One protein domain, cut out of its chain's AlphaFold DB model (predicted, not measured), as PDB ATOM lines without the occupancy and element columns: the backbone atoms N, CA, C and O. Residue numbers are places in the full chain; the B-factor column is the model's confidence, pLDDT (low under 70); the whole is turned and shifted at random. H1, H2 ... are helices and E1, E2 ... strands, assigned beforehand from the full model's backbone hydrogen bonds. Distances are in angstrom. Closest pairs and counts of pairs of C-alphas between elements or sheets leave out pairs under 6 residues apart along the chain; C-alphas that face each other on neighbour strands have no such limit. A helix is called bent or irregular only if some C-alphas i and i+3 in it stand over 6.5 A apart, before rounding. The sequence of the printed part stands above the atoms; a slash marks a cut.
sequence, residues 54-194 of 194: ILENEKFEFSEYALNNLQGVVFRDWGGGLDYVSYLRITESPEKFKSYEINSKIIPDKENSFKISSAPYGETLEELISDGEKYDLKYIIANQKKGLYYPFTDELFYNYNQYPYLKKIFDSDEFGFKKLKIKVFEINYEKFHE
ATOM      1  N   ILE A  54      -9.839  -5.452  64.225       95.94
ATOM      2  CA  ILE A  54      -9.901  -4.861  62.885       95.94
ATOM      3  C   ILE A  54      -9.362  -5.860  61.859       95.94
ATOM      4  O   ILE A  54     -10.005  -6.084  60.842       95.94
ATOM      5  N   LEU A  55      -8.213  -6.484  62.139       95.31
ATOM      6  CA  LEU A  55      -7.625  -7.474  61.236       95.31
ATOM      7  C   LEU A  55      -8.534  -8.696  61.073       95.31
ATOM      8  O   LEU A  55      -8.737  -9.154  59.954       95.31
ATOM      9  N   GLU A  56      -9.086  -9.215  62.172       94.94
ATOM     10  CA  GLU A  56      -9.974 -10.380  62.119       94.94
ATOM     11  C   GLU A  56     -11.271 -10.077  61.357       94.94
ATOM     12  O   GLU A  56     -11.717 -10.897  60.556       94.94
ATOM     13  N   ASN A  57     -11.839  -8.878  61.525       95.88
ATOM     14  CA  ASN A  57     -12.998  -8.451  60.743       95.88
ATOM     15  C   ASN A  57     -12.670  -8.323  59.245       95.88
ATOM     16  O   ASN A  57     -13.431  -8.792  58.410       95.88
ATOM     17  N   GLU A  58     -11.517  -7.754  58.886       97.44
ATOM     18  CA  GLU A  58     -11.097  -7.639  57.480       97.44
ATOM     19  C   GLU A  58     -10.811  -9.010  56.841       97.44
ATOM     20  O   GLU A  58     -11.149  -9.235  55.680       97.44
ATOM     21  N   LYS A  59     -10.243  -9.967  57.591       96.50
ATOM     22  CA  LYS A  59     -10.100 -11.364  57.137       96.50
ATOM     23  C   LYS A  59     -11.454 -12.035  56.911       96.50
ATOM     24  O   LYS A  59     -11.608 -12.803  55.959       96.50
ATOM     25  N   PHE A  60     -12.420 -11.761  57.783       96.06
ATOM     26  CA  PHE A  60     -13.785 -12.249  57.638       96.06
ATOM     27  C   PHE A  60     -14.438 -11.684  56.367       96.06
ATOM     28  O   PHE A  60     -14.859 -12.463  55.513       96.06
ATOM     29  N   GLU A  61     -14.414 -10.360  56.185       97.06
ATOM     30  CA  GLU A  61     -14.946  -9.680  54.993       97.06
ATOM     31  C   GLU A  61     -14.266 -10.165  53.703       97.06
ATOM     32  O   GLU A  61     -14.929 -10.427  52.697       97.06
ATOM     33  N   PHE A  62     -12.944 -10.360  53.720       97.44
ATOM     34  CA  PHE A  62     -12.237 -10.925  52.573       97.44
ATOM     35  C   PHE A  62     -12.642 -12.374  52.286       97.44
ATOM     36  O   PHE A  62     -12.775 -12.754  51.124       97.44
ATOM     37  N   SER A  63     -12.855 -13.193  53.316       95.50
ATOM     38  CA  SER A  63     -13.323 -14.570  53.133       95.50
ATOM     39  C   SER A  63     -14.729 -14.616  52.519       95.50
ATOM     40  O   SER A  63     -14.984 -15.465  51.663       95.50
ATOM     41  N   GLU A  64     -15.619 -13.688  52.887       94.38
ATOM     42  CA  GLU A  64     -16.923 -13.514  52.230       94.38
ATOM     43  C   GLU A  64     -16.759 -13.079  50.769       94.38
ATOM     44  O   GLU A  64     -17.366 -13.672  49.874       94.38
ATOM     45  N   TYR A  65     -15.898 -12.091  50.501       95.38
ATOM     46  CA  TYR A  65     -15.574 -11.677  49.135       95.38
ATOM     47  C   TYR A  65     -15.070 -12.861  48.301       95.38
ATOM     48  O   TYR A  65     -15.566 -13.086  47.196       95.38
ATOM     49  N   ALA A  66     -14.121 -13.635  48.828       94.88
ATOM     50  CA  ALA A  66     -13.521 -14.769  48.144       94.88
ATOM     51  C   ALA A  66     -14.569 -15.831  47.789       94.88
ATOM     52  O   ALA A  66     -14.624 -16.272  46.645       94.88
ATOM     53  N   LEU A  67     -15.437 -16.191  48.739       91.75
ATOM     54  CA  LEU A  67     -16.510 -17.160  48.512       91.75
ATOM     55  C   LEU A  67     -17.518 -16.705  47.453       91.75
ATOM     56  O   LEU A  67     -17.981 -17.533  46.675       91.75
ATOM     57  N   ASN A  68     -17.839 -15.412  47.416       91.44
ATOM     58  CA  ASN A  68     -18.869 -14.874  46.530       91.44
ATOM     59  C   ASN A  68     -18.351 -14.512  45.128       91.44
ATOM     60  O   ASN A  68     -19.132 -14.490  44.178       91.44
ATOM     61  N   ASN A  69     -17.057 -14.205  44.984       93.81
ATOM     62  CA  ASN A  69     -16.504 -13.635  43.748       93.81
ATOM     63  C   ASN A  69     -15.461 -14.522  43.060       93.81
ATOM     64  O   ASN A  69     -15.245 -14.378  41.856       93.81
ATOM     65  N   LEU A  70     -14.798 -15.433  43.780       93.75
ATOM     66  CA  LEU A  70     -13.764 -16.287  43.200       93.75
ATOM     67  C   LEU A  70     -14.352 -17.646  42.810       93.75
ATOM     68  O   LEU A  70     -14.908 -18.369  43.632       93.75
ATOM     69  N   GLN A  71     -14.186 -18.015  41.540       92.56
ATOM     70  CA  GLN A  71     -14.696 -19.271  40.986       92.56
ATOM     71  C   GLN A  71     -13.546 -20.099  40.427       92.56
ATOM     72  O   GLN A  71     -13.008 -19.759  39.373       92.56
ATOM     73  N   GLY A  72     -13.171 -21.170  41.126       92.19
ATOM     74  CA  GLY A  72     -12.039 -22.030  40.779       92.19
ATOM     75  C   GLY A  72     -11.098 -22.271  41.958       92.19
ATOM     76  O   GLY A  72     -11.466 -22.077  43.120       92.19
ATOM     77  N   VAL A  73      -9.879 -22.720  41.657       95.06
ATOM     78  CA  VAL A  73      -8.885 -23.054  42.680       95.06
ATOM     79  C   VAL A  73      -8.020 -21.836  42.993       95.06
ATOM     80  O   VAL A  73      -7.405 -21.241  42.112       95.06
ATOM     81  N   VAL A  74      -7.964 -21.473  44.269       96.12
ATOM     82  CA  VAL A  74      -7.038 -20.485  44.819       96.12
ATOM     83  C   VAL A  74      -5.878 -21.218  45.473       96.12
ATOM     84  O   VAL A  74      -6.083 -22.168  46.241       96.12
ATOM     85  N   PHE A  75      -4.658 -20.770  45.192       96.12
ATOM     86  CA  PHE A  75      -3.489 -21.241  45.915       96.12
ATOM     87  C   PHE A  75      -3.603 -20.857  47.389       96.12
ATOM     88  O   PHE A  75      -3.986 -19.735  47.721       96.12
ATOM     89  N   ARG A  76      -3.299 -21.792  48.289       91.31
ATOM     90  CA  ARG A  76      -3.445 -21.559  49.723       91.31
ATOM     91  C   ARG A  76      -2.593 -20.375  50.167       91.31
ATOM     92  O   ARG A  76      -1.368 -20.428  50.129       91.31
ATOM     93  N   ASP A  77      -3.284 -19.381  50.704       86.88
ATOM     94  CA  ASP A  77      -2.683 -18.269  51.418       86.88
ATOM     95  C   ASP A  77      -2.220 -18.691  52.826       86.88
ATOM     96  O   ASP A  77      -2.953 -19.347  53.572       86.88
ATOM     97  N   TRP A  78      -0.998 -18.297  53.188       84.31
ATOM     98  CA  TRP A  78      -0.408 -18.494  54.515       84.31
ATOM     99  C   TRP A  78      -0.414 -17.221  55.379       84.31
ATOM    100  O   TRP A  78      -0.025 -17.280  56.545       84.31
ATOM    101  N   GLY A  79      -0.860 -16.084  54.834       85.88
ATOM    102  CA  GLY A  79      -1.075 -14.825  55.552       85.88
ATOM    103  C   GLY A  79      -2.411 -14.749  56.299       85.88
ATOM    104  O   GLY A  79      -2.594 -13.884  57.159       85.88
ATOM    105  N   GLY A  80      -3.313 -15.697  56.040       87.94
ATOM    106  CA  GLY A  80      -4.538 -15.908  56.806       87.94
ATOM    107  C   GLY A  80      -5.757 -15.143  56.295       87.94
ATOM    108  O   GLY A  80      -6.759 -15.054  57.000       87.94
ATOM    109  N   GLY A  81      -5.718 -14.596  55.077       90.44
ATOM    110  CA  GLY A  81      -6.888 -13.969  54.461       90.44
ATOM    111  C   GLY A  81      -8.058 -14.948  54.314       90.44
ATOM    112  O   GLY A  81      -9.210 -14.576  54.505       90.44
ATOM    113  N   LEU A  82      -7.772 -16.224  54.048       93.62
ATOM    114  CA  LEU A  82      -8.788 -17.264  53.843       93.62
ATOM    115  C   LEU A  82      -9.166 -18.044  55.119       93.62
ATOM    116  O   LEU A  82      -9.879 -19.047  55.025       93.62
ATOM    117  N   ASP A  83      -8.710 -17.617  56.305       92.62
ATOM    118  CA  ASP A  83      -8.907 -18.346  57.573       92.62
ATOM    119  C   ASP A  83     -10.399 -18.567  57.906       92.62
ATOM    120  O   ASP A  83     -10.775 -19.603  58.464       92.62
ATOM    121  N   TYR A  84     -11.271 -17.631  57.515       93.69
ATOM    122  CA  TYR A  84     -12.703 -17.670  57.827       93.69
ATOM    123  C   TYR A  84     -13.559 -18.404  56.792       93.69
ATOM    124  O   TYR A  84     -14.732 -18.663  57.057       93.69
ATOM    125  N   VAL A  85     -13.000 -18.826  55.654       91.38
ATOM    126  CA  VAL A  85     -13.747 -19.552  54.609       91.38
ATOM    127  C   VAL A  85     -14.432 -20.800  55.171       91.38
ATOM    128  O   VAL A  85     -15.606 -21.051  54.894       91.38
ATOM    129  N   SER A  86     -13.717 -21.595  55.971       86.75
ATOM    130  CA  SER A  86     -14.279 -22.816  56.564       86.75
ATOM    131  C   SER A  86     -15.400 -22.498  57.551       86.75
ATOM    132  O   SER A  86     -16.424 -23.176  57.553       86.75
ATOM    133  N   TYR A  87     -15.226 -21.446  58.356       88.62
ATOM    134  CA  TYR A  87     -16.251 -20.980  59.286       88.62
ATOM    135  C   TYR A  87     -17.523 -20.562  58.537       88.62
ATOM    136  O   TYR A  87     -18.605 -21.052  58.860       88.62
ATOM    137  N   LEU A  88     -17.390 -19.735  57.498       89.56
ATOM    138  CA  LEU A  88     -18.507 -19.254  56.680       89.56
ATOM    139  C   LEU A  88     -19.286 -20.407  56.034       89.56
ATOM    140  O   LEU A  88     -20.510 -20.436  56.099       89.56
ATOM    141  N   ARG A  89     -18.588 -21.418  55.503       84.69
ATOM    142  CA  ARG A  89     -19.223 -22.610  54.905       84.69
ATOM    143  C   ARG A  89     -20.055 -23.419  55.896       84.69
ATOM    144  O   ARG A  89     -21.108 -23.934  55.538       84.69
ATOM    145  N   ILE A  90     -19.570 -23.575  57.126       83.12
ATOM    146  CA  ILE A  90     -20.255 -24.386  58.143       83.12
ATOM    147  C   ILE A  90     -21.407 -23.594  58.784       83.12
ATOM    148  O   ILE A  90     -22.399 -24.182  59.208       83.12
ATOM    149  N   THR A  91     -21.290 -22.266  58.848       84.69
ATOM    150  CA  THR A  91     -22.271 -21.377  59.499       84.69
ATOM    151  C   THR A  91     -23.301 -20.764  58.557       84.69
ATOM    152  O   THR A  91     -24.196 -20.064  59.022       84.69
ATOM    153  N   GLU A  92     -23.239 -21.086  57.265       80.00
ATOM    154  CA  GLU A  92     -24.175 -20.610  56.241       80.00
ATOM    155  C   GLU A  92     -25.648 -20.888  56.595       80.00
ATOM    156  O   GLU A  92     -26.522 -20.071  56.316       80.00
ATOM    157  N   SER A  93     -25.942 -22.016  57.260       78.31
ATOM    158  CA  SER A  93     -27.264 -22.271  57.837       78.31
ATOM    159  C   SER A  93     -27.202 -23.061  59.152       78.31
ATOM    160  O   SER A  93     -26.280 -23.857  59.363       78.31
ATOM    161  N   PRO A  94     -28.210 -22.918  60.039       77.25
ATOM    162  CA  PRO A  94     -28.305 -23.729  61.253       77.25
ATOM    163  C   PRO A  94     -28.350 -25.235  60.977       77.25
ATOM    164  O   PRO A  94     -27.917 -26.025  61.813       77.25
ATOM    165  N   GLU A  95     -28.898 -25.639  59.831       79.31
ATOM    166  CA  GLU A  95     -28.974 -27.039  59.410       79.31
ATOM    167  C   GLU A  95     -27.595 -27.561  59.010       79.31
ATOM    168  O   GLU A  95     -27.172 -28.577  59.559       79.31
ATOM    169  N   LYS A  96     -26.857 -26.815  58.169       75.06
ATOM    170  CA  LYS A  96     -25.472 -27.131  57.770       75.06
ATOM    171  C   LYS A  96     -24.553 -27.258  58.984       75.06
ATOM    172  O   LYS A  96     -23.804 -28.230  59.087       75.06
ATOM    173  N   PHE A  97     -24.670 -26.332  59.937       79.81
ATOM    174  CA  PHE A  97     -23.904 -26.371  61.182       79.81
ATOM    175  C   PHE A  97     -24.204 -27.635  62.002       79.81
ATOM    176  O   PHE A  97     -23.289 -28.300  62.482       79.81
ATOM    177  N   LYS A  98     -25.486 -27.996  62.153       79.31
ATOM    178  CA  LYS A  98     -25.910 -29.178  62.926       79.31
ATOM    179  C   LYS A  98     -25.560 -30.500  62.248       79.31
ATOM    180  O   LYS A  98     -25.340 -31.483  62.948       79.31
ATOM    181  N   SER A  99     -25.540 -30.536  60.918       75.81
ATOM    182  CA  SER A  99     -25.202 -31.728  60.136       75.81
ATOM    183  C   SER A  99     -23.698 -31.924  59.935       75.81
ATOM    184  O   SER A  99     -23.298 -32.895  59.298       75.81
ATOM    185  N   TYR A 100     -22.857 -31.004  60.418       71.94
ATOM    186  CA  TYR A 100     -21.413 -31.120  60.268       71.94
ATOM    187  C   TYR A 100     -20.865 -32.251  61.145       71.94
ATOM    188  O   TYR A 100     -20.811 -32.146  62.372       71.94
ATOM    189  N   GLU A 101     -20.421 -33.336  60.514       72.19
ATOM    190  CA  GLU A 101     -19.716 -34.415  61.203       72.19
ATOM    191  C   GLU A 101     -18.213 -34.121  61.253       72.19
ATOM    192  O   GLU A 101     -17.613 -33.647  60.284       72.19
ATOM    193  N   ILE A 102     -17.571 -34.441  62.378       63.06
ATOM    194  CA  ILE A 102     -16.112 -34.357  62.514       63.06
ATOM    195  C   ILE A 102     -15.490 -35.324  61.493       63.06
ATOM    196  O   ILE A 102     -15.753 -36.521  61.542       63.06
ATOM    197  N   ASN A 103     -14.654 -34.801  60.589       56.41
ATOM    198  CA  ASN A 103     -14.084 -35.480  59.409       56.41
ATOM    199  C   ASN A 103     -15.019 -35.645  58.201       56.41
ATOM    200  O   ASN A 103     -14.614 -36.265  57.212       56.41
ATOM    201  N   SER A 104     -16.221 -35.061  58.212       61.38
ATOM    202  CA  SER A 104     -16.932 -34.855  56.952       61.38
ATOM    203  C   SER A 104     -16.081 -33.935  56.080       61.38
ATOM    204  O   SER A 104     -15.627 -32.871  56.511       61.38
ATOM    205  N   LYS A 105     -15.811 -34.350  54.835       58.22
ATOM    206  CA  LYS A 105     -15.376 -33.375  53.835       58.22
ATOM    207  C   LYS A 105     -16.491 -32.341  53.812       58.22
ATOM    208  O   LYS A 105     -17.632 -32.735  53.587       58.22
ATOM    209  N   ILE A 106     -16.181 -31.067  54.065       57.00
ATOM    210  CA  ILE A 106     -17.095 -29.977  53.723       57.00
ATOM    211  C   ILE A 106     -17.307 -30.155  52.227       57.00
ATOM    212  O   ILE A 106     -16.417 -29.826  51.443       57.00
ATOM    213  N   ILE A 107     -18.391 -30.828  51.846       52.69
ATOM    214  CA  ILE A 107     -18.726 -31.030  50.449       52.69
ATOM    215  C   ILE A 107     -18.995 -29.605  49.988       52.69
ATOM    216  O   ILE A 107     -19.926 -28.996  50.517       52.69
ATOM    217  N   PRO A 108     -18.138 -29.014  49.131       53.31
ATOM    218  CA  PRO A 108     -18.470 -27.721  48.571       53.31
ATOM    219  C   PRO A 108     -19.837 -27.915  47.938       53.31
ATOM    220  O   PRO A 108     -20.018 -28.861  47.159       53.31
ATOM    221  N   ASP A 109     -20.805 -27.102  48.357       53.66
ATOM    222  CA  ASP A 109     -22.107 -27.123  47.717       53.66
ATOM    223  C   ASP A 109     -21.855 -27.048  46.218       53.66
ATOM    224  O   ASP A 109     -20.973 -26.311  45.771       53.66
ATOM    225  N   LYS A 110     -22.548 -27.889  45.453       49.62
ATOM    226  CA  LYS A 110     -22.241 -28.130  44.034       49.62
ATOM    227  C   LYS A 110     -22.213 -26.831  43.202       49.62
ATOM    228  O   LYS A 110     -21.657 -26.842  42.109       49.62
ATOM    229  N   GLU A 111     -22.788 -25.745  43.727       54.78
ATOM    230  CA  GLU A 111     -22.771 -24.386  43.178       54.78
ATOM    231  C   GLU A 111     -21.477 -23.588  43.427       54.78
ATOM    232  O   GLU A 111     -21.078 -22.827  42.549       54.78
ATOM    233  N   ASN A 112     -20.768 -23.765  44.550       61.94
ATOM    234  CA  ASN A 112     -19.569 -22.978  44.861       61.94
ATOM    235  C   ASN A 112     -18.290 -23.690  44.399       61.94
ATOM    236  O   ASN A 112     -17.696 -24.509  45.103       61.94
ATOM    237  N   SER A 113     -17.829 -23.327  43.199       79.25
ATOM    238  CA  SER A 113     -16.591 -23.823  42.577       79.25
ATOM    239  C   SER A 113     -15.303 -23.373  43.283       79.25
ATOM    240  O   SER A 113     -14.223 -23.859  42.940       79.25
ATOM    241  N   PHE A 114     -15.398 -22.483  44.277       89.44
ATOM    242  CA  PHE A 114     -14.276 -22.015  45.085       89.44
ATOM    243  C   PHE A 114     -13.589 -23.162  45.837       89.44
ATOM    244  O   PHE A 114     -14.194 -23.850  46.668       89.44
ATOM    245  N   LYS A 115     -12.293 -23.352  45.605       91.12
ATOM    246  CA  LYS A 115     -11.472 -24.351  46.297       91.12
ATOM    247  C   LYS A 115     -10.155 -23.731  46.726       91.12
ATOM    248  O   LYS A 115      -9.571 -22.949  45.992       91.12
ATOM    249  N   ILE A 116      -9.669 -24.125  47.896       92.44
ATOM    250  CA  ILE A 116      -8.335 -23.762  48.374       92.44
ATOM    251  C   ILE A 116      -7.446 -24.988  48.182       92.44
ATOM    252  O   ILE A 116      -7.812 -26.074  48.633       92.44
ATOM    253  N   SER A 117      -6.301 -24.831  47.518       91.88
ATOM    254  CA  SER A 117      -5.356 -25.926  47.284       91.88
ATOM    255  C   SER A 117      -3.941 -25.560  47.712       91.88
ATOM    256  O   SER A 117      -3.460 -24.464  47.447       91.88
ATOM    257  N   SER A 118      -3.261 -26.506  48.358       91.94
ATOM    258  CA  SER A 118      -1.814 -26.461  48.626       91.94
ATOM    259  C   SER A 118      -1.040 -27.473  47.783       91.94
ATOM    260  O   SER A 118       0.118 -27.736  48.079       91.94
ATOM    261  N   ALA A 119      -1.702 -28.105  46.809       92.44
ATOM    262  CA  ALA A 119      -1.092 -29.125  45.967       92.44
ATOM    263  C   ALA A 119      -0.068 -28.570  44.958       92.44
ATOM    264  O   ALA A 119       0.946 -29.243  44.783       92.44
ATOM    265  N   PRO A 120      -0.279 -27.387  44.332       94.38
ATOM    266  CA  PRO A 120       0.718 -26.804  43.442       94.38
ATOM    267  C   PRO A 120       2.052 -26.576  44.159       94.38
ATOM    268  O   PRO A 120       2.077 -26.030  45.265       94.38
ATOM    269  N   TYR A 121       3.154 -26.968  43.526       93.81
ATOM    270  CA  TYR A 121       4.504 -26.789  44.054       93.81
ATOM    271  C   TYR A 121       5.430 -26.127  43.029       93.81
ATOM    272  O   TYR A 121       5.382 -26.435  41.844       93.81
ATOM    273  N   GLY A 122       6.317 -25.258  43.508       93.44
ATOM    274  CA  GLY A 122       7.387 -24.656  42.719       93.44
ATOM    275  C   GLY A 122       8.363 -23.899  43.613       93.44
ATOM    276  O   GLY A 122       7.986 -23.442  44.697       93.44
ATOM    277  N   GLU A 123       9.612 -23.779  43.170       94.06
ATOM    278  CA  GLU A 123      10.623 -22.926  43.807       94.06
ATOM    279  C   GLU A 123      10.572 -21.490  43.266       94.06
ATOM    280  O   GLU A 123      11.037 -20.553  43.919       94.06
ATOM    281  N   THR A 124       9.942 -21.314  42.101       95.25
ATOM    282  CA  THR A 124       9.658 -20.029  41.456       95.25
ATOM    283  C   THR A 124       8.161 -19.856  41.197       95.25
ATOM    284  O   THR A 124       7.376 -20.805  41.298       95.25
ATOM    285  N   LEU A 125       7.754 -18.631  40.848       95.75
ATOM    286  CA  LEU A 125       6.369 -18.333  40.488       95.75
ATOM    287  C   LEU A 125       5.932 -19.122  39.250       95.75
ATOM    288  O   LEU A 125       4.847 -19.698  39.237       95.75
ATOM    289  N   GLU A 126       6.787 -19.177  38.234       96.25
ATOM    290  CA  GLU A 126       6.531 -19.871  36.977       96.25
ATOM    291  C   GLU A 126       6.400 -21.384  37.187       96.25
ATOM    292  O   GLU A 126       5.466 -21.998  36.671       96.25
ATOM    293  N   GLU A 127       7.278 -21.986  37.997       97.25
ATOM    294  CA  GLU A 127       7.166 -23.404  38.359       97.25
ATOM    295  C   GLU A 127       5.864 -23.694  39.106       97.25
ATOM    296  O   GLU A 127       5.173 -24.661  38.780       97.25
ATOM    297  N   LEU A 128       5.492 -22.833  40.062       97.06
ATOM    298  CA  LEU A 128       4.253 -22.976  40.823       97.06
ATOM    299  C   LEU A 128       3.022 -22.903  39.909       97.06
ATOM    300  O   LEU A 128       2.092 -23.692  40.074       97.06
ATOM    301  N   ILE A 129       2.998 -21.962  38.962       97.00
ATOM    302  CA  ILE A 129       1.885 -21.787  38.017       97.00
ATOM    303  C   ILE A 129       1.794 -22.971  37.054       97.00
ATOM    304  O   ILE A 129       0.692 -23.475  36.818       97.00
ATOM    305  N   SER A 130       2.937 -23.444  36.549       97.38
ATOM    306  CA  SER A 130       3.009 -24.594  35.645       97.38
ATOM    307  C   SER A 130       2.564 -25.891  36.328       97.38
ATOM    308  O   SER A 130       1.772 -26.649  35.769       97.38
ATOM    309  N   ASP A 131       2.997 -26.147  37.568       97.19
ATOM    310  CA  ASP A 131       2.490 -27.291  38.332       97.19
ATOM    311  C   ASP A 131       1.014 -27.106  38.717       97.19
ATOM    312  O   ASP A 131       0.226 -28.053  38.683       97.19
ATOM    313  N   GLY A 132       0.621 -25.865  39.016       96.19
ATOM    314  CA  GLY A 132      -0.738 -25.473  39.367       96.19
ATOM    315  C   GLY A 132      -1.776 -25.730  38.281       96.19
ATOM    316  O   GLY A 132      -2.924 -26.027  38.614       96.19
ATOM    317  N   GLU A 133      -1.384 -25.705  37.007       95.69
ATOM    318  CA  GLU A 133      -2.272 -25.985  35.872       95.69
ATOM    319  C   GLU A 133      -2.897 -27.389  35.970       95.69
ATOM    320  O   GLU A 133      -4.077 -27.569  35.683       95.69
ATOM    321  N   LYS A 134      -2.161 -28.372  36.515       95.19
ATOM    322  CA  LYS A 134      -2.656 -29.744  36.766       95.19
ATOM    323  C   LYS A 134      -3.805 -29.801  37.778       95.19
ATOM    324  O   LYS A 134      -4.496 -30.816  37.870       95.19
ATOM    325  N   TYR A 135      -3.958 -28.750  38.577       94.44
ATOM    326  CA  TYR A 135      -4.938 -28.633  39.651       94.44
ATOM    327  C   TYR A 135      -5.982 -27.547  39.375       94.44
ATOM    328  O   TYR A 135      -6.663 -27.128  40.314       94.44
ATOM    329  N   ASP A 136      -6.088 -27.076  38.128       94.56
ATOM    330  CA  ASP A 136      -6.959 -25.968  37.719       94.56
ATOM    331  C   ASP A 136      -6.720 -24.689  38.550       94.56
ATOM    332  O   ASP A 136      -7.663 -23.956  38.878       94.56
ATOM    333  N   LEU A 137      -5.463 -24.445  38.957       97.25
ATOM    334  CA  LEU A 137      -5.088 -23.267  39.735       97.25
ATOM    335  C   LEU A 137      -5.459 -22.005  38.962       97.25
ATOM    336  O   LEU A 137      -4.968 -21.777  37.872       97.25
ATOM    337  N   LYS A 138      -6.293 -21.148  39.541       97.56
ATOM    338  CA  LYS A 138      -6.781 -19.944  38.865       97.56
ATOM    339  C   LYS A 138      -6.331 -18.656  39.532       97.56
ATOM    340  O   LYS A 138      -6.168 -17.643  38.852       97.56
ATOM    341  N   TYR A 139      -6.132 -18.685  40.849       97.88
ATOM    342  CA  TYR A 139      -5.839 -17.480  41.617       97.88
ATOM    343  C   TYR A 139      -4.652 -17.650  42.562       97.88
ATOM    344  O   TYR A 139      -4.521 -18.676  43.229       97.88
ATOM    345  N   ILE A 140      -3.845 -16.598  42.680       97.00
ATOM    346  CA  ILE A 140      -2.759 -16.472  43.660       97.00
ATOM    347  C   ILE A 140      -3.043 -15.258  44.543       97.00
ATOM    348  O   ILE A 140      -3.448 -14.201  44.055       97.00
ATOM    349  N   ILE A 141      -2.830 -15.414  45.848       96.69
ATOM    350  CA  ILE A 141      -2.916 -14.331  46.828       96.69
ATOM    351  C   ILE A 141      -1.495 -13.931  47.216       96.69
ATOM    352  O   ILE A 141      -0.670 -14.793  47.510       96.69
ATOM    353  N   ALA A 142      -1.227 -12.630  47.218       96.25
ATOM    354  CA  ALA A 142       0.033 -12.062  47.671       96.25
ATOM    355  C   ALA A 142      -0.190 -11.236  48.929       96.25
ATOM    356  O   ALA A 142      -1.020 -10.323  48.929       96.25
ATOM    357  N   ASN A 143       0.581 -11.513  49.972       95.75
ATOM    358  CA  ASN A 143       0.560 -10.749  51.209       95.75
ATOM    359  C   ASN A 143       1.649  -9.687  51.192       95.75
ATOM    360  O   ASN A 143       2.760  -9.912  50.721       95.75
ATOM    361  N   GLN A 144       1.375  -8.532  51.793       94.50
ATOM    362  CA  GLN A 144       2.389  -7.488  51.944       94.50
ATOM    363  C   GLN A 144       3.586  -7.958  52.782       94.50
ATOM    364  O   GLN A 144       4.735  -7.582  52.526       94.50
ATOM    365  N   LYS A 145       3.307  -8.744  53.825       91.44
ATOM    366  CA  LYS A 145       4.323  -9.318  54.703       91.44
ATOM    367  C   LYS A 145       4.697 -10.698  54.181       91.44
ATOM    368  O   LYS A 145       3.865 -11.596  54.221       91.44
ATOM    369  N   LYS A 146       5.964 -10.859  53.787       87.12
ATOM    370  CA  LYS A 146       6.500 -12.142  53.322       87.12
ATOM    371  C   LYS A 146       6.312 -13.237  54.375       87.12
ATOM    372  O   LYS A 146       6.761 -13.090  55.519       87.12
ATOM    373  N   GLY A 147       5.659 -14.316  53.971       84.06
ATOM    374  CA  GLY A 147       5.529 -15.554  54.718       84.06
ATOM    375  C   GLY A 147       6.785 -16.425  54.645       84.06
ATOM    376  O   GLY A 147       7.746 -16.135  53.933       84.06
ATOM    377  N   LEU A 148       6.772 -17.518  55.411       86.44
ATOM    378  CA  LEU A 148       7.828 -18.536  55.380       86.44
ATOM    379  C   LEU A 148       7.699 -19.460  54.156       86.44
ATOM    380  O   LEU A 148       8.699 -19.956  53.646       86.44
ATOM    381  N   TYR A 149       6.466 -19.704  53.711       85.38
ATOM    382  CA  TYR A 149       6.142 -20.614  52.618       85.38
ATOM    383  C   TYR A 149       5.909 -19.825  51.336       85.38
ATOM    384  O   TYR A 149       5.143 -18.867  51.356       85.38
ATOM    385  N   TYR A 150       6.548 -20.254  50.244       87.25
ATOM    386  CA  TYR A 150       6.428 -19.642  48.915       87.25
ATOM    387  C   TYR A 150       6.603 -18.110  48.927       87.25
ATOM    388  O   TYR A 150       5.756 -17.388  48.414       87.25
ATOM    389  N   PRO A 151       7.704 -17.569  49.487       90.56
ATOM    390  CA  PRO A 151       7.873 -16.122  49.669       90.56
ATOM    391  C   PRO A 151       7.805 -15.319  48.360       90.56
ATOM    392  O   PRO A 151       7.526 -14.123  48.399       90.56
ATOM    393  N   PHE A 152       8.036 -15.963  47.213       92.50
ATOM    394  CA  PHE A 152       7.903 -15.367  45.886       92.50
ATOM    395  C   PHE A 152       6.451 -15.006  45.523       92.50
ATOM    396  O   PHE A 152       6.245 -14.062  44.766       92.50
ATOM    397  N   THR A 153       5.431 -15.676  46.079       93.62
ATOM    398  CA  THR A 153       4.029 -15.281  45.842       93.62
ATOM    399  C   THR A 153       3.709 -13.955  46.520       93.62
ATOM    400  O   THR A 153       2.939 -13.167  45.988       93.62
ATOM    401  N   ASP A 154       4.341 -13.665  47.658       93.75
ATOM    402  CA  ASP A 154       4.168 -12.399  48.374       93.75
ATOM    403  C   ASP A 154       4.921 -11.237  47.704       93.75
ATOM    404  O   ASP A 154       4.556 -10.073  47.868       93.75
ATOM    405  N   GLU A 155       5.943 -11.518  46.886       93.75
ATOM    406  CA  GLU A 155       6.646 -10.482  46.114       93.75
ATOM    407  C   GLU A 155       5.729  -9.783  45.110       93.75
ATOM    408  O   GLU A 155       5.844  -8.563  44.923       93.75
ATOM    409  N   LEU A 156       4.744 -10.520  44.581       95.50
ATOM    410  CA  LEU A 156       3.695 -10.001  43.704       95.50
ATOM    411  C   LEU A 156       2.969  -8.797  44.301       95.50
ATOM    412  O   LEU A 156       2.493  -7.939  43.558       95.50
ATOM    413  N   PHE A 157       2.920  -8.667  45.632       95.56
ATOM    414  CA  PHE A 157       2.313  -7.507  46.274       95.56
ATOM    415  C   PHE A 157       2.909  -6.182  45.755       95.56
ATOM    416  O   PHE A 157       2.180  -5.195  45.587       95.56
ATOM    417  N   TYR A 158       4.210  -6.170  45.444       94.94
ATOM    418  CA  TYR A 158       4.946  -4.986  44.994       94.94
ATOM    419  C   TYR A 158       5.304  -5.004  43.506       94.94
ATOM    420  O   TYR A 158       5.336  -3.941  42.889       94.94
ATOM    421  N   ASN A 159       5.588  -6.173  42.928       94.00
ATOM    422  CA  ASN A 159       6.207  -6.276  41.602       94.00
ATOM    423  C   ASN A 159       5.325  -6.933  40.526       94.00
ATOM    424  O   ASN A 159       5.823  -7.165  39.430       94.00
ATOM    425  N   TYR A 160       4.029  -7.173  40.772       92.38
ATOM    426  CA  TYR A 160       3.166  -7.911  39.832       92.38
ATOM    427  C   TYR A 160       3.160  -7.377  38.387       92.38
ATOM    428  O   TYR A 160       2.937  -8.148  37.461       92.38
ATOM    429  N   ASN A 161       3.423  -6.080  38.175       92.88
ATOM    430  CA  ASN A 161       3.457  -5.456  36.846       92.88
ATOM    431  C   ASN A 161       4.481  -6.092  35.889       92.88
ATOM    432  O   ASN A 161       4.371  -5.900  34.681       92.88
ATOM    433  N   GLN A 162       5.474  -6.824  36.406       94.62
ATOM    434  CA  GLN A 162       6.452  -7.542  35.584       94.62
ATOM    435  C   GLN A 162       5.914  -8.861  35.001       94.62
ATOM    436  O   GLN A 162       6.552  -9.430  34.122       94.62
ATOM    437  N   TYR A 163       4.750  -9.332  35.462       96.25
ATOM    438  CA  TYR A 163       4.147 -10.600  35.058       96.25
ATOM    439  C   TYR A 163       2.885 -10.350  34.215       96.25
ATOM    440  O   TYR A 163       1.793 -10.189  34.766       96.25
ATOM    441  N   PRO A 164       2.987 -10.316  32.873       96.06
ATOM    442  CA  PRO A 164       1.867  -9.961  31.991       96.06
ATOM    443  C   PRO A 164       0.716 -10.983  32.003       96.06
ATOM    444  O   PRO A 164      -0.404 -10.659  31.591       96.06
ATOM    445  N   TYR A 165       0.988 -12.199  32.480       97.31
ATOM    446  CA  TYR A 165       0.027 -13.285  32.653       97.31
ATOM    447  C   TYR A 165      -0.774 -13.193  33.966       97.31
ATOM    448  O   TYR A 165      -1.683 -13.992  34.172       97.31
ATOM    449  N   LEU A 166      -0.490 -12.225  34.849       97.94
ATOM    450  CA  LEU A 166      -1.245 -12.007  36.085       97.94
ATOM    451  C   LEU A 166      -2.133 -10.767  35.989       97.94
ATOM    452  O   LEU A 166      -1.670  -9.645  35.785       97.94
ATOM    453  N   LYS A 167      -3.432 -10.954  36.218       97.50
ATOM    454  CA  LYS A 167      -4.409  -9.867  36.299       97.50
ATOM    455  C   LYS A 167      -4.801  -9.631  37.751       97.50
ATOM    456  O   LYS A 167      -5.416 -10.495  38.368       97.50
ATOM    457  N   LYS A 168      -4.505  -8.449  38.299       97.75
ATOM    458  CA  LYS A 168      -5.006  -8.055  39.627       97.75
ATOM    459  C   LYS A 168      -6.531  -7.928  39.581       97.75
ATOM    460  O   LYS A 168      -7.053  -7.162  38.773       97.75
ATOM    461  N   ILE A 169      -7.224  -8.668  40.438       97.44
ATOM    462  CA  ILE A 169      -8.694  -8.655  40.544       97.44
ATOM    463  C   ILE A 169      -9.192  -8.176  41.910       97.44
ATOM    464  O   ILE A 169     -10.374  -7.896  42.064       97.44
ATOM    465  N   PHE A 170      -8.303  -8.093  42.899       97.94
ATOM    466  CA  PHE A 170      -8.602  -7.550  44.218       97.94
ATOM    467  C   PHE A 170      -7.353  -6.894  44.797       97.94
ATOM    468  O   PHE A 170      -6.242  -7.412  44.646       97.94
ATOM    469  N   ASP A 171      -7.555  -5.783  45.491       97.94
ATOM    470  CA  ASP A 171      -6.529  -5.067  46.232       97.94
ATOM    471  C   ASP A 171      -7.138  -4.571  47.543       97.94
ATOM    472  O   ASP A 171      -8.122  -3.830  47.540       97.94
ATOM    473  N   SER A 172      -6.571  -4.997  48.670       97.69
ATOM    474  CA  SER A 172      -7.075  -4.630  49.992       97.69
ATOM    475  C   SER A 172      -7.054  -3.121  50.234       97.69
ATOM    476  O   SER A 172      -7.913  -2.604  50.943       97.69
ATOM    477  N   ASP A 173      -6.088  -2.405  49.644       96.75
ATOM    478  CA  ASP A 173      -5.994  -0.951  49.792       96.75
ATOM    479  C   ASP A 173      -7.124  -0.249  49.029       96.75
ATOM    480  O   ASP A 173      -7.728   0.690  49.548       96.75
ATOM    481  N   GLU A 174      -7.459  -0.740  47.831       97.25
ATOM    482  CA  GLU A 174      -8.575  -0.230  47.018       97.25
ATOM    483  C   GLU A 174      -9.931  -0.557  47.652       97.25
ATOM    484  O   GLU A 174     -10.872   0.228  47.546       97.25
ATOM    485  N   PHE A 175     -10.018  -1.686  48.358       95.50
ATOM    486  CA  PHE A 175     -11.209  -2.096  49.098       95.50
ATOM    487  C   PHE A 175     -11.390  -1.336  50.429       95.50
ATOM    488  O   PHE A 175     -12.459  -1.381  51.032       95.50
ATOM    489  N   GLY A 176     -10.370  -0.597  50.886       97.00
ATOM    490  CA  GLY A 176     -10.427   0.228  52.096       97.00
ATOM    491  C   GLY A 176      -9.966  -0.464  53.384       97.00
ATOM    492  O   GLY A 176     -10.161   0.086  54.473       97.00
ATOM    493  N   PHE A 177      -9.329  -1.635  53.287       97.75
ATOM    494  CA  PHE A 177      -8.779  -2.337  54.446       97.75
ATOM    495  C   PHE A 177      -7.564  -1.619  55.027       97.75
ATOM    496  O   PHE A 177      -6.657  -1.139  54.337       97.75
ATOM    497  N   LYS A 178      -7.517  -1.575  56.353       96.44
ATOM    498  CA  LYS A 178      -6.497  -0.876  57.128       96.44
ATOM    499  C   LYS A 178      -5.356  -1.798  57.528       96.44
ATOM    500  O   LYS A 178      -4.214  -1.338  57.523       96.44
ATOM    501  N   LYS A 179      -5.633  -3.057  57.882       95.94
ATOM    502  CA  LYS A 179      -4.649  -3.977  58.475       95.94
ATOM    503  C   LYS A 179      -4.365  -5.204  57.621       95.94
ATOM    504  O   LYS A 179      -3.201  -5.578  57.504       95.94
ATOM    505  N   LEU A 180      -5.380  -5.815  57.023       96.31
ATOM    506  CA  LEU A 180      -5.209  -6.888  56.058       96.31
ATOM    507  C   LEU A 180      -4.655  -6.288  54.766       96.31
ATOM    508  O   LEU A 180      -5.312  -5.473  54.124       96.31
ATOM    509  N   LYS A 181      -3.427  -6.672  54.411       96.81
ATOM    510  CA  LYS A 181      -2.715  -6.158  53.239       96.81
ATOM    511  C   LYS A 181      -2.428  -7.286  52.263       96.81
ATOM    512  O   LYS A 181      -1.416  -7.977  52.392       96.81
ATOM    513  N   ILE A 182      -3.342  -7.468  51.314       97.06
ATOM    514  CA  ILE A 182      -3.324  -8.558  50.339       97.06
ATOM    515  C   ILE A 182      -3.747  -8.088  48.945       97.06
ATOM    516  O   ILE A 182      -4.514  -7.136  48.795       97.06
ATOM    517  N   LYS A 183      -3.287  -8.803  47.919       97.88
ATOM    518  CA  LYS A 183      -3.753  -8.662  46.532       97.88
ATOM    519  C   LYS A 183      -4.076 -10.031  45.962       97.88
ATOM    520  O   LYS A 183      -3.395 -11.001  46.287       97.88
ATOM    521  N   VAL A 184      -5.097 -10.106  45.113       98.06
ATOM    522  CA  VAL A 184      -5.475 -11.348  44.423       98.06
ATOM    523  C   VAL A 184      -5.237 -11.186  42.933       98.06
ATOM    524  O   VAL A 184      -5.667 -10.198  42.328       98.06
ATOM    525  N   PHE A 185      -4.579 -12.179  42.350       98.19
ATOM    526  CA  PHE A 185      -4.247 -12.234  40.936       98.19
ATOM    527  C   PHE A 185      -4.923 -13.432  40.284       98.19
ATOM    528  O   PHE A 185      -4.823 -14.546  40.789       98.19
ATOM    529  N   GLU A 186      -5.599 -13.194  39.167       98.19
ATOM    530  CA  GLU A 186      -6.089 -14.226  38.258       98.19
ATOM    531  C   GLU A 186      -5.006 -14.545  37.222       98.19
ATOM    532  O   GLU A 186      -4.420 -13.631  36.631       98.19
ATOM    533  N   ILE A 187      -4.740 -15.834  37.020       98.31
ATOM    534  CA  ILE A 187      -3.762 -16.324  36.047       98.31
ATOM    535  C   ILE A 187      -4.423 -16.396  34.669       98.31
ATOM    536  O   ILE A 187      -5.470 -17.018  34.497       98.31
ATOM    537  N   ASN A 188      -3.790 -15.785  33.671       97.88
ATOM    538  CA  ASN A 188      -4.112 -15.976  32.265       97.88
ATOM    539  C   ASN A 188      -3.123 -16.984  31.659       97.88
ATOM    540  O   ASN A 188      -2.001 -16.615  31.313       97.88
ATOM    541  N   TYR A 189      -3.551 -18.243  31.529       97.38
ATOM    542  CA  TYR A 189      -2.712 -19.315  30.984       97.38
ATOM    543  C   TYR A 189      -2.377 -19.142  29.502       97.38
ATOM    544  O   TYR A 189      -1.298 -19.540  29.088       97.38
ATOM    545  N   GLU A 190      -3.243 -18.501  28.711       96.75
ATOM    546  CA  GLU A 190      -2.935 -18.217  27.302       96.75
ATOM    547  C   GLU A 190      -1.682 -17.341  27.204       96.75
ATOM    548  O   GLU A 190      -0.744 -17.695  26.504       96.75
ATOM    549  N   LYS A 191      -1.616 -16.268  28.003       97.12
ATOM    550  CA  LYS A 191      -0.440 -15.386  28.092       97.12
ATOM    551  C   LYS A 191       0.757 -16.001  28.807       97.12
ATOM    552  O   LYS A 191       1.866 -15.508  28.656       97.12
ATOM    553  N   PHE A 192       0.534 -16.983  29.674       96.94
ATOM    554  CA  PHE A 192       1.618 -17.663  30.384       96.94
ATOM    555  C   PHE A 192       2.424 -18.568  29.444       96.94
ATOM    556  O   PHE A 192       3.621 -18.744  29.647       96.94
ATOM    557  N   HIS A 193       1.764 -19.117  28.421       95.00
ATOM    558  CA  HIS A 193       2.364 -20.003  27.423       95.00
ATOM    559  C   HIS A 193       2.857 -19.273  26.155       95.00
ATOM    560  O   HIS A 193       3.378 -19.936  25.254       95.00
ATOM    561  N   GLU A 194       2.683 -17.947  26.068       92.19
ATOM    562  CA  GLU A 194       3.248 -17.073  25.017       92.19
ATOM    563  C   GLU A 194       4.743 -16.791  25.244       92.19
ATOM    564  O   GLU A 194       5.507 -16.893  24.253       92.19
TER     565      GLU A 194
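What this domain is: This is residues 54 to 194 of the 194 residues of an uncharacterized protein of Candidatus Nitrosopelagicus sp (UniProt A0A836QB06). Look first for a strongly twisted wall of five strands, with H4 and H5 packed over one face. From the E1 and E2 end the chain swings away through H2 and H3 and returns by a long loop, residues 99 to 114, which gives the model its length; the longest helix, H1, only grazes the sheet. The printed part has 141 residues, with six named helices and five named strands in the order H1 E1 H2 H3 E2 H4 E3 H5 E4 E5 H6. The sheet order is E2 E1 E3 E5 E4, mixed, and the class is mixed, helices and strands. The whole is compact, with a radius of gyration of the C-alphas of 15.4 A and spans of 48 by 35 by 25 A.

Where its parts are: Start in the sheet with E3, residues 137 to 143, 17.9 A long, from C-alpha 137 at (-5.088, -23.267, 39.735). E1 is residues 73 to 75, E2 115 to 117, E4 166 to 171, 13.4 A, and E5 182 to 187, 16.3 A. Find H1, residues 54 to 69, at C-alpha 54 (-9.901, -4.861, 62.885); it runs 22.1 A. H2 is residues 85 to 91, H3 94 to 98, H4 125 to 133, 12.4 A, and H5 151 to 162, 16.6 A. H6, residues 189 to 192, ends at C-alpha 192 (1.618, -17.663, 30.384).

How they stand to each other: E2 and E1 are parallel, with N 74 and O 115 at 2.8 A; E1 and E3 are parallel, with N 75 and O 139 at 2.9 A. E3 and E5 are antiparallel, with N 142 and O 183 at 2.9 A; E4 and E5 form a hairpin, with N 186 and O 167 at 2.8 A. E1, H2 H3, E2 is a strand-helix-strand unit, parallel neighbour strands with helices between. E2, H4, E3 and E3, H5, E4 are split units, with another strand between the two; the three crossovers are right-handed. H4 and H5 lie on the same face, making two layers, helices on one face of a sheet. H5 runs across the strands at a height over the sheet of 8.5 A; C-alphas 142 and 154 are its closest to E3, 4.2 A. H5 is irregular, C-alphas 158 and 161 being 8.3 A apart. H4 runs along E3 at a height of 9.7 A. H1 touches H2 with residues 60 to 67 alone, about perpendicular at 83 degrees, closest at C-alphas 63 and 85, 5.2 A. H2 and H3 only just touch, only at the corner, with 3 pairs of C-alphas within 8 A, closest at C-alphas 90 and 97, 5.1 A. H6 is only just on the sheet, with 5 pairs of C-alphas within 10 A, and only grazes it. Each O i to N i+4 pair is within hydrogen-bond range in H1, H2, H3 and H4; H5 has 3 of 8, beside 6 of 9 O i to N i+3 pairs, and H6 is too short for such a pair.

The domain as a whole: The C-alphas farthest apart, of Lys 98 and Glu 194, are 49.3 A apart. The printed part has no cut. The link from H3 to E2, 16 residues, is long. Mean pLDDT of the printed part is 89.9; look for low confidence, under 70, at residues 102 to 112.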